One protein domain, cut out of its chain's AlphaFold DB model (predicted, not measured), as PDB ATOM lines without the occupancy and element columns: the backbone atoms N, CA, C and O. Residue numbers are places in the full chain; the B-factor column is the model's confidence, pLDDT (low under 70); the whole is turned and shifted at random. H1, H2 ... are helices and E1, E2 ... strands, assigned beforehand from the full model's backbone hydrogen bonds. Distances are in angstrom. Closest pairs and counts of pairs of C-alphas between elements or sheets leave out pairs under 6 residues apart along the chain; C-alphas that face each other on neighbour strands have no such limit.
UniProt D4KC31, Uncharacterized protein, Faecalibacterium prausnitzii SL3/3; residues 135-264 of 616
ATOM      1  N   GLN A 135      47.792  41.974  21.905       60.97
ATOM      2  CA  GLN A 135      46.501  41.464  21.455       60.97
ATOM      3  C   GLN A 135      45.456  41.692  22.555       60.97
ATOM      4  O   GLN A 135      45.604  41.159  23.649       60.97
ATOM      5  N   LEU A 136      44.394  42.445  22.257       72.50
ATOM      6  CA  LEU A 136      43.196  42.527  23.111       72.50
ATOM      7  C   LEU A 136      42.089  41.644  22.539       72.50
ATOM      8  O   LEU A 136      42.020  41.460  21.312       72.50
ATOM      9  N   SER A 137      41.206  41.133  23.401       82.06
ATOM     10  CA  SER A 137      40.007  40.437  22.935       82.06
ATOM     11  C   SER A 137      38.877  41.434  22.705       82.06
ATOM     12  O   SER A 137      38.598  42.315  23.518       82.06
ATOM     13  N   LEU A 138      38.208  41.273  21.571       86.06
ATOM     14  CA  LEU A 138      37.001  41.993  21.206       86.06
ATOM     15  C   LEU A 138      35.835  41.011  21.159       86.06
ATOM     16  O   LEU A 138      35.906  39.996  20.475       86.06
ATOM     17  N   TRP A 139      34.765  41.310  21.879       88.62
ATOM     18  CA  TRP A 139      33.622  40.426  22.055       88.62
ATOM     19  C   TRP A 139      32.394  40.981  21.333       88.62
ATOM     20  O   TRP A 139      31.934  42.080  21.640       88.62
ATOM     21  N   PHE A 140      31.850  40.208  20.395       88.88
ATOM     22  CA  PHE A 140      30.647  40.556  19.640       88.88
ATOM     23  C   PHE A 140      29.463  39.721  20.118       88.88
ATOM     24  O   PHE A 140      29.478  38.499  19.969       88.88
ATOM     25  N   TYR A 141      28.444  40.369  20.687       89.38
ATOM     26  CA  TYR A 141      27.245  39.702  21.204       89.38
ATOM     27  C   TYR A 141      25.993  40.575  21.053       89.38
ATOM     28  O   TYR A 141      26.056  41.775  20.788       89.38
ATOM     29  N   ASN A 142      24.827  39.950  21.208       86.19
ATOM     30  CA  ASN A 142      23.535  40.628  21.185       86.19
ATOM     31  C   ASN A 142      23.079  40.991  22.610       86.19
ATOM     32  O   ASN A 142      22.757  40.095  23.395       86.19
ATOM     33  N   GLY A 143      22.982  42.289  22.903       88.12
ATOM     34  CA  GLY A 143      22.609  42.828  24.211       88.12
ATOM     35  C   GLY A 143      23.800  43.394  24.984       88.12
ATOM     36  O   GLY A 143      24.948  43.086  24.686       88.12
ATOM     37  N   ALA A 144      23.516  44.241  25.975       90.75
ATOM     38  CA  ALA A 144      24.542  44.864  26.801       90.75
ATOM     39  C   ALA A 144      25.274  43.819  27.666       90.75
ATOM     40  O   ALA A 144      24.642  42.868  28.149       90.75
ATOM     41  N   PRO A 145      26.584  43.997  27.908       92.69
ATOM     42  CA  PRO A 145      27.342  43.067  28.719       92.69
ATOM     43  C   PRO A 145      26.987  43.204  30.202       92.69
ATOM     44  O   PRO A 145      26.669  44.277  30.714       92.69
ATOM     45  N   SER A 146      27.084  42.095  30.920       90.12
ATOM     46  CA  SER A 146      26.909  42.008  32.367       90.12
ATOM     47  C   SER A 146      27.825  40.934  32.948       90.12
ATOM     48  O   SER A 146      28.353  40.090  32.220       90.12
ATOM     49  N   ILE A 147      27.966  40.923  34.272       86.50
ATOM     50  CA  ILE A 147      28.752  39.900  34.975       86.50
ATOM     51  C   ILE A 147      28.200  38.475  34.798       86.50
ATOM     52  O   ILE A 147      28.967  37.518  34.874       86.50
ATOM     53  N   ASP A 148      26.903  38.340  34.508       88.44
ATOM     54  CA  ASP A 148      26.199  37.056  34.377       88.44
ATOM     55  C   ASP A 148      26.087  36.577  32.919       88.44
ATOM     56  O   ASP A 148      25.547  35.506  32.635       88.44
ATOM     57  N   THR A 149      26.592  37.365  31.971       88.44
ATOM     58  CA  THR A 149      26.555  37.060  30.536       88.44
ATOM     59  C   THR A 149      27.936  36.689  30.013       88.44
ATOM     60  O   THR A 149      28.959  37.110  30.551       88.44
ATOM     61  N   VAL A 150      27.979  35.913  28.930       87.50
ATOM     62  CA  VAL A 150      29.222  35.650  28.192       87.50
ATOM     63  C   VAL A 150      29.731  36.973  27.589       87.50
ATOM     64  O   VAL A 150      28.917  37.730  27.058       87.50
ATOM     65  N   PRO A 151      31.043  37.279  27.665       88.62
ATOM     66  CA  PRO A 151      32.146  36.424  28.134       88.62
ATOM     67  C   PRO A 151      32.368  36.400  29.652       88.62
ATOM     68  O   PRO A 151      32.944  35.435  30.152       88.62
ATOM     69  N   THR A 152      31.894  37.407  30.387       91.19
ATOM     70  CA  THR A 152      32.262  37.661  31.789       91.19
ATOM     71  C   THR A 152      31.902  36.532  32.750       91.19
ATOM     72  O   THR A 152      32.673  36.253  33.667       91.19
ATOM     73  N   VAL A 153      30.803  35.812  32.507       89.19
ATOM     74  CA  VAL A 153      30.398  34.646  33.318       89.19
ATOM     75  C   VAL A 153      31.471  33.543  33.373       89.19
ATOM     76  O   VAL A 153      31.522  32.768  34.327       89.19
ATOM     77  N   ASN A 154      32.366  33.486  32.380       86.94
ATOM     78  CA  ASN A 154      33.460  32.514  32.325       86.94
ATOM     79  C   ASN A 154      34.709  32.964  33.110       86.94
ATOM     80  O   ASN A 154      35.638  32.177  33.291       86.94
ATOM     81  N   TRP A 155      34.745  34.204  33.606       90.75
ATOM     82  CA  TRP A 155      35.848  34.773  34.390       90.75
ATOM     83  C   TRP A 155      35.580  34.597  35.889       90.75
ATOM     84  O   TRP A 155      35.340  35.550  36.631       90.75
ATOM     85  N   ALA A 156      35.576  33.340  36.338       83.88
ATOM     86  CA  ALA A 156      35.086  32.957  37.665       83.88
ATOM     87  C   ALA A 156      35.917  33.488  38.853       83.88
ATOM     88  O   ALA A 156      35.419  33.516  39.978       83.88
ATOM     89  N   THR A 157      37.170  33.897  38.635       83.25
ATOM     90  CA  THR A 157      38.065  34.431  39.676       83.25
ATOM     91  C   THR A 157      38.495  35.858  39.356       83.25
ATOM     92  O   THR A 157      38.563  36.252  38.194       83.25
ATOM     93  N   ASP A 158      38.850  36.630  40.382       78.88
ATOM     94  CA  ASP A 158      39.384  37.984  40.190       78.88
ATOM     95  C   ASP A 158      40.708  37.979  39.410       78.88
ATOM     96  O   ASP A 158      40.969  38.898  38.643       78.88
ATOM     97  N   ASP A 159      41.518  36.922  39.542       73.19
ATOM     98  CA  ASP A 159      42.702  36.721  38.694       73.19
ATOM     99  C   ASP A 159      42.325  36.528  37.223       73.19
ATOM    100  O   ASP A 159      42.964  37.114  36.356       73.19
ATOM    101  N   ALA A 160      41.264  35.766  36.932       76.31
ATOM    102  CA  ALA A 160      40.773  35.612  35.567       76.31
ATOM    103  C   ALA A 160      40.236  36.941  35.019       76.31
ATOM    104  O   ALA A 160      40.578  37.318  33.907       76.31
ATOM    105  N   LYS A 161      39.465  37.699  35.809       83.19
ATOM    106  CA  LYS A 161      38.949  39.021  35.410       83.19
ATOM    107  C   LYS A 161      40.060  40.038  35.150       83.19
ATOM    108  O   LYS A 161      39.920  40.851  34.242       83.19
ATOM    109  N   ARG A 162      41.157  39.988  35.916       82.31
ATOM    110  CA  ARG A 162      42.338  40.844  35.710       82.31
ATOM    111  C   ARG A 162      43.005  40.630  34.352       82.31
ATOM    112  O   ARG A 162      43.531  41.589  33.804       82.31
ATOM    113  N   LEU A 163      42.966  39.413  33.801       79.62
ATOM    114  CA  LEU A 163      43.538  39.114  32.478       79.62
ATOM    115  C   LEU A 163      42.772  39.768  31.321       79.62
ATOM    116  O   LEU A 163      43.306  39.848  30.222       79.62
ATOM    117  N   HIS A 164      41.539  40.212  31.569       82.44
ATOM    118  CA  HIS A 164      40.653  40.793  30.564       82.44
ATOM    119  C   HIS A 164      40.526  42.314  30.685       82.44
ATOM    120  O   HIS A 164      39.722  42.911  29.976       82.44
ATOM    121  N   VAL A 165      41.262  42.965  31.597       82.81
ATOM    122  CA  VAL A 165      41.258  44.438  31.700       82.81
ATOM    123  C   VAL A 165      41.708  45.019  30.364       82.81
ATOM    124  O   VAL A 165      42.707  44.578  29.808       82.81
ATOM    125  N   GLY A 166      40.925  45.961  29.839       78.44
ATOM    126  CA  GLY A 166      41.117  46.537  28.510       78.44
ATOM    127  C   GLY A 166      40.400  45.801  27.371       78.44
ATOM    128  O   GLY A 166      40.332  46.355  26.273       78.44
ATOM    129  N   ASP A 167      39.822  44.612  27.598       85.94
ATOM    130  CA  ASP A 167      38.994  43.940  26.588       85.94
ATOM    131  C   ASP A 167      37.807  44.823  26.180       85.94
ATOM    132  O   ASP A 167      37.236  45.569  26.984       85.94
ATOM    133  N   LEU A 168      37.412  44.700  24.913       88.81
ATOM    134  CA  LEU A 168      36.304  45.451  24.330       88.81
ATOM    135  C   LEU A 168      35.089  44.550  24.125       88.81
ATOM    136  O   LEU A 168      35.214  43.400  23.712       88.81
ATOM    137  N   TYR A 169      33.900  45.096  24.336       91.56
ATOM    138  CA  TYR A 169      32.632  44.444  24.031       91.56
ATOM    139  C   TYR A 169      31.794  45.350  23.140       91.56
ATOM    140  O   TYR A 169      31.716  46.553  23.380       91.56
ATOM    141  N   TYR A 170      31.143  44.782  22.132       91.50
ATOM    142  CA  TYR A 170      30.233  45.504  21.252       91.50
ATOM    143  C   TYR A 170      28.863  44.825  21.238       91.50
ATOM    144  O   TYR A 170      28.731  43.682  20.788       91.50
ATOM    145  N   ASP A 171      27.848  45.545  21.721       92.12
ATOM    146  CA  ASP A 171      26.449  45.144  21.594       92.12
ATOM    147  C   ASP A 171      26.005  45.407  20.155       92.12
ATOM    148  O   ASP A 171      25.711  46.538  19.765       92.12
ATOM    149  N   ILE A 172      25.923  44.346  19.357       88.75
ATOM    150  CA  ILE A 172      25.582  44.425  17.931       88.75
ATOM    151  C   ILE A 172      24.150  44.952  17.727       88.75
ATOM    152  O   ILE A 172      23.834  45.528  16.684       88.75
ATOM    153  N   LYS A 173      23.257  44.753  18.705       87.25
ATOM    154  CA  LYS A 173      21.844  45.137  18.600       87.25
ATOM    155  C   LYS A 173      21.627  46.604  18.939       87.25
ATOM    156  O   LYS A 173      20.879  47.268  18.222       87.25
ATOM    157  N   ALA A 174      22.226  47.085  20.026       89.31
ATOM    158  CA  ALA A 174      22.135  48.494  20.409       89.31
ATOM    159  C   ALA A 174      23.106  49.374  19.605       89.31
ATOM    160  O   ALA A 174      22.800  50.526  19.304       89.31
ATOM    161  N   GLY A 175      24.229  48.799  19.171       88.19
ATOM    162  CA  GLY A 175      25.316  49.506  18.511       88.19
ATOM    163  C   GLY A 175      26.257  50.213  19.485       88.19
ATOM    164  O   GLY A 175      26.955  51.127  19.050       88.19
ATOM    165  N   ASP A 176      26.280  49.789  20.751       91.69
ATOM    166  CA  ASP A 176      27.049  50.395  21.841       91.69
ATOM    167  C   ASP A 176      28.310  49.580  22.154       91.69
ATOM    168  O   ASP A 176      28.323  48.352  22.026       91.69
ATOM    169  N   ALA A 177      29.373  50.259  22.582       89.94
ATOM    170  CA  ALA A 177      30.642  49.636  22.946       89.94
ATOM    171  C   ALA A 177      30.952  49.816  24.429       89.94
ATOM    172  O   ALA A 177      30.557  50.804  25.041       89.94
ATOM    173  N   TYR A 178      31.696  48.865  24.984       92.69
ATOM    174  CA  TYR A 178      32.075  48.844  26.388       92.69
ATOM    175  C   TYR A 178      33.529  48.391  26.548       92.69
ATOM    176  O   TYR A 178      34.015  47.577  25.758       92.69
ATOM    177  N   ARG A 179      34.206  48.880  27.589       91.19
ATOM    178  CA  ARG A 179      35.551  48.458  28.013       91.19
ATOM    179  C   ARG A 179      35.480  47.761  29.364       91.19
ATOM    180  O   ARG A 179      34.737  48.207  30.241       91.19
ATOM    181  N   TRP A 180      36.229  46.677  29.531       91.69
ATOM    182  CA  TRP A 180      36.367  46.023  30.828       91.69
ATOM    183  C   TRP A 180      37.432  46.732  31.662       91.69
ATOM    184  O   TRP A 180      38.602  46.762  31.281       91.69
ATOM    185  N   GLU A 181      37.030  47.302  32.793       86.50
ATOM    186  CA  GLU A 181      37.923  48.063  33.672       86.50
ATOM    187  C   GLU A 181      38.510  47.211  34.806       86.50
ATOM    188  O   GLU A 181      38.001  46.142  35.161       86.50
ATOM    189  N   ASP A 182      39.567  47.722  35.435       83.94
ATOM    190  CA  ASP A 182      40.222  47.119  36.607       83.94
ATOM    191  C   ASP A 182      39.306  46.990  37.841       83.94
ATOM    192  O   ASP A 182      39.547  46.167  38.728       83.94
ATOM    193  N   THR A 183      38.207  47.744  37.858       87.06
ATOM    194  CA  THR A 183      37.098  47.667  38.817       87.06
ATOM    195  C   THR A 183      36.118  46.519  38.535       87.06
ATOM    196  O   THR A 183      35.123  46.372  39.246       87.06
ATOM    197  N   PHE A 184      36.405  45.676  37.536       88.31
ATOM    198  CA  PHE A 184      35.612  44.513  37.120       88.31
ATOM    199  C   PHE A 184      34.177  44.848  36.712       88.31
ATOM    200  O   PHE A 184      33.228  44.115  37.019       88.31
ATOM    201  N   VAL A 185      34.029  45.963  36.005       90.56
ATOM    202  CA  VAL A 185      32.772  46.396  35.405       90.56
ATOM    203  C   VAL A 185      32.993  46.771  33.946       90.56
ATOM    204  O   VAL A 185      34.082  47.182  33.546       90.56
ATOM    205  N   TRP A 186      31.932  46.630  33.157       93.00
ATOM    206  CA  TRP A 186      31.881  47.160  31.803       93.00
ATOM    207  C   TRP A 186      31.511  48.639  31.852       93.00
ATOM    208  O   TRP A 186      30.451  48.995  32.371       93.00
ATOM    209  N   VAL A 187      32.368  49.489  31.298       92.12
ATOM    210  CA  VAL A 187      32.131  50.930  31.168       92.12
ATOM    211  C   VAL A 187      31.804  51.254  29.718       92.12
ATOM    212  O   VAL A 187      32.487  50.787  28.813       92.12
ATOM    213  N   SER A 188      30.736  52.023  29.499       90.81
ATOM    214  CA  SER A 188      30.295  52.433  28.161       90.81
ATOM    215  C   SER A 188      31.317  53.356  27.497       90.81
ATOM    216  O   SER A 188      31.843  54.259  28.140       90.81
ATOM    217  N   LEU A 189      31.538  53.167  26.198       85.94
ATOM    218  CA  LEU A 189      32.396  54.001  25.362       85.94
ATOM    219  C   LEU A 189      31.541  54.793  24.369       85.94
ATOM    220  O   LEU A 189      30.754  54.216  23.618       85.94
ATOM    221  N   GLU A 190      31.725  56.113  24.329       81.38
ATOM    222  CA  GLU A 190      30.959  57.014  23.450       81.38
ATOM    223  C   GLU A 190      31.723  57.440  22.179       81.38
ATOM    224  O   GLU A 190      31.192  58.180  21.343       81.38
ATOM    225  N   ASP A 191      32.961  56.966  21.995       76.56
ATOM    226  CA  ASP A 191      33.789  57.334  20.845       76.56
ATOM    227  C   ASP A 191      33.159  56.848  19.526       76.56
ATOM    228  O   ASP A 191      33.166  55.671  19.157       76.56
ATOM    229  N   LYS A 192      32.651  57.809  18.750       74.00
ATOM    230  CA  LYS A 192      32.004  57.578  17.451       74.00
ATOM    231  C   LYS A 192      32.933  56.954  16.413       74.00
ATOM    232  O   LYS A 192      32.448  56.306  15.484       74.00
ATOM    233  N   ASN A 193      34.234  57.197  16.494       72.06
ATOM    234  CA  ASN A 193      35.219  56.615  15.594       72.06
ATOM    235  C   ASN A 193      35.494  55.160  15.963       72.06
ATOM    236  O   ASN A 193      35.480  54.310  15.069       72.06
ATOM    237  N   LEU A 194      35.619  54.858  17.256       78.25
ATOM    238  CA  LEU A 194      35.683  53.483  17.745       78.25
ATOM    239  C   LEU A 194      34.434  52.693  17.334       78.25
ATOM    240  O   LEU A 194      34.550  51.632  16.723       78.25
ATOM    241  N   LEU A 195      33.238  53.244  17.561       81.25
ATOM    242  CA  LEU A 195      31.972  52.604  17.190       81.25
ATOM    243  C   LEU A 195      31.877  52.295  15.687       81.25
ATOM    244  O   LEU A 195      31.329  51.262  15.306       81.25
ATOM    245  N   LYS A 196      32.440  53.140  14.812       79.38
ATOM    246  CA  LYS A 196      32.515  52.853  13.366       79.38
ATOM    247  C   LYS A 196      33.411  51.657  13.064       79.38
ATOM    248  O   LYS A 196      33.041  50.832  12.230       79.38
ATOM    249  N   VAL A 197      34.569  51.570  13.715       80.81
ATOM    250  CA  VAL A 197      35.515  50.463  13.518       80.81
ATOM    251  C   VAL A 197      34.920  49.159  14.041       80.81
ATOM    252  O   VAL A 197      34.932  48.165  13.320       80.81
ATOM    253  N   LEU A 198      34.332  49.176  15.239       85.94
ATOM    254  CA  LEU A 198      33.675  48.012  15.839       85.94
ATOM    255  C   LEU A 198      32.475  47.547  15.012       85.94
ATOM    256  O   LEU A 198      32.320  46.353  14.769       85.94
ATOM    257  N   ARG A 199      31.682  48.483  14.480       85.81
ATOM    258  CA  ARG A 199      30.600  48.159  13.547       85.81
ATOM    259  C   ARG A 199      31.124  47.504  12.272       85.81
ATOM    260  O   ARG A 199      30.577  46.487  11.859       85.81
ATOM    261  N   ALA A 200      32.168  48.056  11.653       83.81
ATOM    262  CA  ALA A 200      32.774  47.471  10.456       83.81
ATOM    263  C   ALA A 200      33.332  46.064  10.729       83.81
ATOM    264  O   ALA A 200      33.100  45.158   9.940       83.81
ATOM    265  N   ALA A 201      33.991  45.868  11.872       85.88
ATOM    266  CA  ALA A 201      34.467  44.565  12.325       85.88
ATOM    267  C   ALA A 201      33.322  43.563  12.550       85.88
ATOM    268  O   ALA A 201      33.410  42.434  12.078       85.88
ATOM    269  N   SER A 202      32.218  43.987  13.175       86.06
ATOM    270  CA  SER A 202      31.048  43.127  13.414       86.06
ATOM    271  C   SER A 202      30.348  42.667  12.129       86.06
ATOM    272  O   SER A 202      29.791  41.578  12.093       86.06
ATOM    273  N   LEU A 203      30.382  43.477  11.062       85.44
ATOM    274  CA  LEU A 203      29.792  43.121   9.764       85.44
ATOM    275  C   LEU A 203      30.594  42.041   9.032       85.44
ATOM    276  O   LEU A 203      30.037  41.318   8.209       85.44
ATOM    277  N   GLU A 204      31.884  41.942   9.340       84.00
ATOM    278  CA  GLU A 204      32.792  40.938   8.790       84.00
ATOM    279  C   GLU A 204      32.894  39.693   9.674       84.00
ATOM    280  O   GLU A 204      33.536  38.717   9.290       84.00
ATOM    281  N   ASP A 205      32.263  39.701  10.850       78.00
ATOM    282  CA  ASP A 205      32.252  38.553  11.741       78.00
ATOM    283  C   ASP A 205      31.316  37.455  11.209       78.00
ATOM    284  O   ASP A 205      30.096  37.604  11.145       78.00
ATOM    285  N   GLU A 206      31.892  36.311  10.848       67.19
ATOM    286  CA  GLU A 206      31.135  35.132  10.414       67.19
ATOM    287  C   GLU A 206      30.566  34.318  11.592       67.19
ATOM    288  O   GLU A 206      29.711  33.449  11.403       67.19
ATOM    289  N   THR A 207      31.010  34.591  12.822       63.97
ATOM    290  CA  THR A 207      30.509  33.958  14.044       63.97
ATOM    291  C   THR A 207      29.561  34.917  14.748       63.97
ATOM    292  O   THR A 207      29.998  35.853  15.397       63.97
ATOM    293  N   ALA A 208      28.251  34.677  14.665       55.09
ATOM    294  CA  ALA A 208      27.220  35.585  15.187       55.09
ATOM    295  C   ALA A 208      27.320  35.936  16.695       55.09
ATOM    296  O   ALA A 208      26.553  36.778  17.149       55.09
ATOM    297  N   ASN A 209      28.202  35.275  17.461       63.47
ATOM    298  CA  ASN A 209      28.513  35.535  18.869       63.47
ATOM    299  C   ASN A 209      29.917  34.979  19.206       63.47
ATOM    300  O   ASN A 209      30.045  33.773  19.446       63.47
ATOM    301  N   GLY A 210      30.973  35.796  19.205       71.44
ATOM    302  CA  GLY A 210      32.342  35.282  19.357       71.44
ATOM    303  C   GLY A 210      33.401  36.323  19.716       71.44
ATOM    304  O   GLY A 210      33.143  37.526  19.708       71.44
ATOM    305  N   SER A 211      34.604  35.845  20.055       80.88
ATOM    306  CA  SER A 211      35.778  36.705  20.226       80.88
ATOM    307  C   SER A 211      36.489  36.969  18.903       80.88
ATOM    308  O   SER A 211      36.542  36.120  18.007       80.88
ATOM    309  N   LYS A 212      37.068  38.160  18.821       87.75
ATOM    310  CA  LYS A 212      37.983  38.647  17.794       87.75
ATOM    311  C   LYS A 212      39.207  39.247  18.452       87.75
ATOM    312  O   LYS A 212      39.230  39.466  19.663       87.75
ATOM    313  N   ARG A 213      40.242  39.473  17.657       85.94
ATOM    314  CA  ARG A 213      41.525  39.990  18.130       85.94
ATOM    315  C   ARG A 213      41.752  41.402  17.628       85.94
ATOM    316  O   ARG A 213      41.465  41.718  16.473       85.94
ATOM    317  N   VAL A 214      42.324  42.227  18.493       83.62
ATOM    318  CA  VAL A 214      42.846  43.544  18.130       83.62
ATOM    319  C   VAL A 214      44.365  43.481  18.136       83.62
ATOM    320  O   VAL A 214      44.971  43.290  19.182       83.62
ATOM    321  N   PHE A 215      44.986  43.639  16.973       83.31
ATOM    322  CA  PHE A 215      46.433  43.618  16.793       83.31
ATOM    323  C   PHE A 215      47.022  45.032  16.856       83.31
ATOM    324  O   PHE A 215      46.569  45.939  16.151       83.31
ATOM    325  N   PHE A 216      48.102  45.199  17.624       76.25
ATOM    326  CA  PHE A 216      48.859  46.460  17.736       76.25
ATOM    327  C   PHE A 216      50.220  46.432  17.023       76.25
ATOM    328  O   PHE A 216      50.992  47.389  17.091       76.25
ATOM    329  N   MET A 217      50.516  45.349  16.313       80.38
ATOM    330  CA  MET A 217      51.661  45.173  15.415       80.38
ATOM    331  C   MET A 217      51.181  44.444  14.155       80.38
ATOM    332  O   MET A 217      50.025  44.029  14.104       80.38
ATOM    333  N   THR A 218      52.036  44.289  13.139       85.69
ATOM    334  CA  THR A 218      51.693  43.519  11.930       85.69
ATOM    335  C   THR A 218      51.167  42.123  12.305       85.69
ATOM    336  O   THR A 218      51.917  41.360  12.918       85.69
ATOM    337  N   PRO A 219      49.911  41.774  11.957       86.12
ATOM    338  CA  PRO A 219      49.299  40.508  12.346       86.12
ATOM    339  C   PRO A 219      50.062  39.301  11.796       86.12
ATOM    340  O   PRO A 219      50.368  39.234  10.603       86.12
ATOM    341  N   ALA A 220      50.321  38.312  12.648       86.75
ATOM    342  CA  ALA A 220      50.794  36.997  12.227       86.75
ATOM    343  C   ALA A 220      49.594  36.038  12.125       86.75
ATOM    344  O   ALA A 220      48.757  36.042  13.029       86.75
ATOM    345  N   PRO A 221      49.481  35.216  11.066       89.56
ATOM    346  CA  PRO A 221      48.480  34.158  11.022       89.56
ATOM    347  C   PRO A 221      48.596  33.237  12.255       89.56
ATOM    348  O   PRO A 221      49.710  32.906  12.665       89.56
ATOM    349  N   PRO A 222      47.474  32.815  12.858       89.81
ATOM    350  CA  PRO A 222      46.123  32.919  12.331       89.81
ATOM    351  C   PRO A 222      45.423  34.232  12.712       89.81
ATOM    352  O   PRO A 222      45.520  34.700  13.849       89.81
ATOM    353  N   TYR A 223      44.651  34.760  11.768       90.50
ATOM    354  CA  TYR A 223      43.701  35.856  11.971       90.50
ATOM    355  C   TYR A 223      42.405  35.543  11.223       90.50
ATOM    356  O   TYR A 223      42.418  34.816  10.228       90.50
ATOM    357  N   SER A 224      41.288  36.060  11.714       90.75
ATOM    358  CA  SER A 224      39.946  35.772  11.204       90.75
ATOM    359  C   SER A 224      39.270  37.033  10.688       90.75
ATOM    360  O   SER A 224      39.606  38.143  11.102       90.75
ATOM    361  N   ARG A 225      38.271  36.867   9.813       90.62
ATOM    362  CA  ARG A 225      37.397  37.983   9.426       90.62
ATOM    363  C   ARG A 225      36.802  38.657  10.666       90.62
ATOM    364  O   ARG A 225      36.430  37.974  11.619       90.62
ATOM    365  N   GLY A 226      36.769  39.986  10.665       86.88
ATOM    366  CA  GLY A 226      36.348  40.791  11.814       86.88
ATOM    367  C   GLY A 226      37.452  41.110  12.834       86.88
ATOM    368  O   GLY A 226      37.212  41.915  13.729       86.88
ATOM    369  N   ASP A 227      38.666  40.559  12.704       90.06
ATOM    370  CA  ASP A 227      39.809  41.016  13.507       90.06
ATOM    371  C   ASP A 227      40.204  42.459  13.144       90.06
ATOM    372  O   ASP A 227      40.079  42.885  11.992       90.06
ATOM    373  N   ILE A 228      40.720  43.216  14.114       88.25
ATOM    374  CA  ILE A 228      41.111  44.623  13.947       88.25
ATOM    375  C   ILE A 228      42.628  44.750  13.999       88.25
ATOM    376  O   ILE A 228      43.280  44.188  14.870       88.25
ATOM    377  N   TRP A 229      43.201  45.553  13.112       87.62
ATOM    378  CA  TRP A 229      44.599  45.965  13.175       87.62
ATOM    379  C   TRP A 229      44.668  47.469  13.451       87.62
ATOM    380  O   TRP A 229      44.448  48.299  12.566       87.62
ATOM    381  N   ALA A 230      44.943  47.801  14.713       76.12
ATOM    382  CA  ALA A 230      44.936  49.157  15.259       76.12
ATOM    383  C   ALA A 230      46.229  49.942  14.983       76.12
ATOM    384  O   ALA A 230      46.261  51.154  15.147       76.12
ATOM    385  N   ASN A 231      47.290  49.262  14.541       68.62
ATOM    386  CA  ASN A 231      48.589  49.864  14.246       68.62
ATOM    387  C   ASN A 231      49.097  49.408  12.873       68.62
ATOM    388  O   ASN A 231      50.128  48.733  12.763       68.62
ATOM    389  N   SER A 232      48.338  49.725  11.820       64.94
ATOM    390  CA  SER A 232      48.763  49.522  10.432       64.94
ATOM    391  C   SER A 232      49.906  50.486  10.109       64.94
ATOM    392  O   SER A 232      49.678  51.532   9.512       64.94
ATOM    393  N   SER A 233      51.112  50.140  10.556       55.97
ATOM    394  CA  SER A 233      52.424  50.726  10.250       55.97
ATOM    395  C   SER A 233      52.391  52.058   9.480       55.97
ATOM    396  O   SER A 233      52.360  52.059   8.250       55.97
ATOM    397  N   GLY A 234      52.424  53.183  10.205       56.25
ATOM    398  CA  GLY A 234      52.708  54.523   9.655       56.25
ATOM    399  C   GLY A 234      51.656  55.113   8.712       56.25
ATOM    400  O   GLY A 234      51.907  56.128   8.073       56.25
ATOM    401  N   ASP A 235      50.496  54.472   8.590       57.25
ATOM    402  CA  ASP A 235      49.497  54.812   7.579       57.25
ATOM    403  C   ASP A 235      48.313  55.589   8.170       57.25
ATOM    404  O   ASP A 235      47.452  56.046   7.409       57.25
ATOM    405  N   ASN A 236      48.274  55.759   9.503       65.94
ATOM    406  CA  ASN A 236      47.244  56.540  10.182       65.94
ATOM    407  C   ASN A 236      45.844  55.940   9.932       65.94
ATOM    408  O   ASN A 236      44.890  56.636   9.588       65.94
ATOM    409  N   LYS A 237      45.732  54.598   9.999       73.69
ATOM    410  CA  LYS A 237      44.504  53.830   9.703       73.69
ATOM    411  C   LYS A 237      44.292  52.698  10.696       73.69
ATOM    412  O   LYS A 237      45.243  52.009  11.057       73.69
ATOM    413  N   MET A 238      43.028  52.436  11.012       79.81
ATOM    414  CA  MET A 238      42.592  51.168  11.592       79.81
ATOM    415  C   MET A 238      42.026  50.290  10.483       79.81
ATOM    416  O   MET A 238      41.205  50.748   9.675       79.81
ATOM    417  N   LEU A 239      42.483  49.042  10.422       87.00
ATOM    418  CA  LEU A 239      42.046  48.082   9.413       87.00
ATOM    419  C   LEU A 239      41.210  46.965  10.038       87.00
ATOM    420  O   LEU A 239      41.437  46.596  11.186       87.00
ATOM    421  N   VAL A 240      40.290  46.403   9.260       88.81
ATOM    422  CA  VAL A 240      39.482  45.232   9.620       88.81
ATOM    423  C   VAL A 240      39.783  44.102   8.649       88.81
ATOM    424  O   VAL A 240      39.792  44.308   7.429       88.81
ATOM    425  N   CYS A 241      40.022  42.912   9.183       92.06
ATOM    426  CA  CYS A 241      40.279  41.716   8.405       92.06
ATOM    427  C   CYS A 241      39.022  41.255   7.649       92.06
ATOM    428  O   CYS A 241      37.950  41.111   8.229       92.06
ATOM    429  N   GLN A 242      39.185  41.007   6.355       91.69
ATOM    430  CA  GLN A 242      38.168  40.574   5.395       91.69
ATOM    431  C   GLN A 242      38.366  39.118   4.957       91.69
ATOM    432  O   GLN A 242      37.455  38.517   4.393       91.69
ATOM    433  N   THR A 243      39.543  38.540   5.223       91.44
ATOM    434  CA  THR A 243      39.898  37.176   4.811       91.44
ATOM    435  C   THR A 243      40.578  36.437   5.958       91.44
ATOM    436  O   THR A 243      41.646  36.839   6.411       91.44
ATOM    437  N   THR A 244      40.000  35.318   6.394       91.94
ATOM    438  CA  THR A 244      40.612  34.447   7.409       91.94
ATOM    439  C   THR A 244      41.868  33.765   6.866       91.94
ATOM    440  O   THR A 244      41.864  33.257   5.745       91.94
ATOM    441  N   ARG A 245      42.918  33.684   7.693       92.19
ATOM    442  CA  ARG A 245      44.105  32.855   7.458       92.19
ATOM    443  C   ARG A 245      44.402  31.940   8.630       92.19
ATOM    444  O   ARG A 245      44.327  32.334   9.793       92.19
ATOM    445  N   THR A 246      44.812  30.726   8.307       90.88
ATOM    446  CA  THR A 246      45.236  29.690   9.252       90.88
ATOM    447  C   THR A 246      46.725  29.807   9.596       90.88
ATOM    448  O   THR A 246      47.479  30.527   8.946       90.88
ATOM    449  N   THR A 247      47.179  29.072  10.615       87.81
ATOM    450  CA  THR A 247      48.580  29.060  11.090       87.81
ATOM    451  C   THR A 247      49.608  28.661  10.026       87.81
ATOM    452  O   THR A 247      50.787  28.968  10.181       87.81
ATOM    453  N   THR A 248      49.198  27.959   8.965       87.81
ATOM    454  CA  THR A 248      50.085  27.492   7.884       87.81
ATOM    455  C   THR A 248      50.251  28.496   6.744       87.81
ATOM    456  O   THR A 248      51.065  28.280   5.848       87.81
ATOM    457  N   GLU A 249      49.468  29.571   6.738       90.44
ATOM    458  CA  GLU A 249      49.481  30.580   5.683       90.44
ATOM    459  C   GLU A 249      50.344  31.784   6.084       90.44
ATOM    460  O   GLU A 249      50.673  31.977   7.250       90.44
ATOM    461  N   SER A 250      50.747  32.605   5.113       90.38
ATOM    462  CA  SER A 250      51.507  33.840   5.366       90.38
ATOM    463  C   SER A 250      50.593  35.061   5.435       90.38
ATOM    464  O   SER A 250      49.549  35.084   4.790       90.38
ATOM    465  N   PHE A 251      50.996  36.089   6.187       91.12
ATOM    466  CA  PHE A 251      50.296  37.377   6.239       91.12
ATOM    467  C   PHE A 251      50.141  37.998   4.838       91.12
ATOM    468  O   PHE A 251      51.101  38.013   4.066       91.12
ATOM    469  N   SER A 252      48.973  38.578   4.537       91.69
ATOM    470  CA  SER A 252      48.791  39.459   3.384       91.69
ATOM    471  C   SER A 252      48.076  40.741   3.790       91.69
ATOM    472  O   SER A 252      46.985  40.713   4.350       91.69
ATOM    473  N   ARG A 253      48.651  41.893   3.429       89.19
ATOM    474  CA  ARG A 253      48.031  43.211   3.648       89.19
ATOM    475  C   ARG A 253      46.678  43.349   2.944       89.19
ATOM    476  O   ARG A 253      45.833  44.093   3.425       89.19
ATOM    477  N   THR A 254      46.474  42.661   1.821       89.81
ATOM    478  CA  THR A 254      45.224  42.725   1.042       89.81
ATOM    479  C   THR A 254      44.024  42.151   1.782       89.81
ATOM    480  O   THR A 254      42.897  42.451   1.410       89.81
ATOM    481  N   ASP A 255      44.259  41.352   2.822       92.44
ATOM    482  CA  ASP A 255      43.197  40.784   3.651       92.44
ATOM    483  C   ASP A 255      42.622  41.813   4.625       92.44
ATOM    484  O   ASP A 255      41.670  41.516   5.332       92.44
ATOM    485  N   TRP A 256      43.188  43.019   4.682       90.94
ATOM    486  CA  TRP A 256      42.845  44.054   5.648       90.94
ATOM    487  C   TRP A 256      42.314  45.290   4.924       90.94
ATOM    488  O   TRP A 256      43.045  45.963   4.190       90.94
ATOM    489  N   ALA A 257      41.043  45.616   5.150       87.50
ATOM    490  CA  ALA A 257      40.395  46.795   4.583       87.50
ATOM    491  C   ALA A 257      40.404  47.966   5.571       87.50
ATOM    492  O   ALA A 257      40.353  47.776   6.781       87.50
ATOM    493  N   VAL A 258      40.463  49.196   5.055       83.62
ATOM    494  CA  VAL A 258      40.454  50.410   5.884       83.62
ATOM    495  C   VAL A 258      39.071  50.615   6.489       83.62
ATOM    496  O   VAL A 258      38.122  50.882   5.757       83.62
ATOM    497  N   ALA A 259      38.983  50.561   7.817       78.19
ATOM    498  CA  ALA A 259      37.769  50.904   8.552       78.19
ATOM    499  C   ALA A 259      37.753  52.382   8.969       78.19
ATOM    500  O   ALA A 259      36.709  53.029   8.930       78.19
ATOM    501  N   LEU A 260      38.917  52.940   9.323       72.50
ATOM    502  CA  LEU A 260      39.048  54.326   9.776       72.50
ATOM    503  C   LEU A 260      40.427  54.892   9.427       72.50
ATOM    504  O   LEU A 260      41.401  54.144   9.368       72.50
ATOM    505  N   LYS A 261      40.515  56.211   9.221       69.44
ATOM    506  CA  LYS A 261      41.775  56.968   9.138       69.44
ATOM    507  C   LYS A 261      41.847  57.987  10.291       69.44
ATOM    508  O   LYS A 261      40.832  58.633  10.539       69.44
ATOM    509  N   TYR A 262      42.996  58.144  10.948       59.22
ATOM    510  CA  TYR A 262      43.246  59.074  12.067       59.22
ATOM    511  C   TYR A 262      44.611  59.767  11.891       59.22
ATOM    512  O   TYR A 262      45.557  59.094  11.536       59.22
ATOM    513  N   THR A 263      44.742  61.085  12.065       53.06
ATOM    514  CA  THR A 263      45.991  61.850  11.801       53.06
ATOM    515  C   THR A 263      46.971  61.848  12.988       53.06
ATOM    516  O   THR A 263      46.511  61.776  14.120       53.06
ATOM    517  N   ASP A 264      48.287  61.951  12.746       54.22
ATOM    518  CA  ASP A 264      49.356  62.084  13.756       54.22
ATOM    519  C   ASP A 264      49.849  63.541  13.893       54.22
ATOM    520  O   ASP A 264      49.736  64.346  12.965       54.22
TER     521      ASP A 264
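This is residues 135 to 264 of the 616 residues of an uncharacterized protein of Faecalibacterium prausnitzii SL3/3 (UniProt D4KC31). One helix, H2, lies between two sheets: a strongly twisted sheet of five strands on one side, with H2 running across it, and the small hairpin of E6 and E7 on another. Residues 228 to 229 bridge E5 and E6 between the sheets, and short H1 lies far out, past the other face of the large sheet. The printed part has 130 residues, with two named helices and seven named strands in the order E1 H1 E2 E3 E4 H2 E5 E6 E7; under half of the residues are in these elements, of the mixed class. The large sheet runs E4 E3 E2 E1 E5 and is mixed; the small one is antiparallel. The whole is compact, with a radius of gyration of the C-alphas of 14.6 A and spans of 39 by 33 by 26 A.

E1, residues 135 to 141, begins at C-alpha 135 (46.501, 41.464, 21.455) and is 19.3 A long. H1 is residues 158 to 162, 6.1 A. E2, residues 168 to 171, is 10.2 A; E3, residues 176 to 180, 13.7 A; E4, residues 186 to 189, 9.4 A. H2, residues 192 to 203, is 16.5 A long and begins at C-alpha 192 (32.004, 57.578, 17.451). E5, residues 210 to 215, is 16.6 A; E6, residues 237 to 241, 12.9 A. E7, residues 256 to 261, is 13.4 A and ends at C-alpha 261 (41.775, 56.968, 9.138).

E1 and edge strand E5 are antiparallel, with N 138 and O 212 2.8 A apart. E1 and E2 are parallel, N 139 and O 168 2.8 A apart; E1, H1 and E2 form a strand-helix-strand unit, two parallel neighbour strands with a helix between, its crossover right-handed. H1 is not on the sheet. E2, E3 and E4 form a meander, each strand the antiparallel neighbour of the one before, with N 178 to O 169 at 2.8 A and N 187 to O 179 at 2.9 A. H2 is on one face of this sheet, two layers, at a height over the sheet of 9.4 A. It lies over E2 and only just over E3 and E1, with 3 of its C-alphas on each, across the strands at 73 degrees to E2 on the local plane. The closest C-alphas of E3 and H2 are those of Ala 177 and Leu 195, 6.6 A; of H2 and E7, those of Val 197 and Ala 259, 5.5 A. E6 and E7 form an antiparallel hairpin, N 240 and O 257 2.8 A apart. In H1 and H2 every O i to N i+4 pair is within hydrogen-bond range.

The C-alphas farthest apart, of Ala 156 and Asp 264, are 40.3 A from each other. The printed part has no cut. The links E1 to H1, E5 to E6 and E6 to E7 are long. The mean pLDDT of the printed part is 83.1; residue 135 and residues 206 to 209, 231 to 236 and 261 to 264 are under 70.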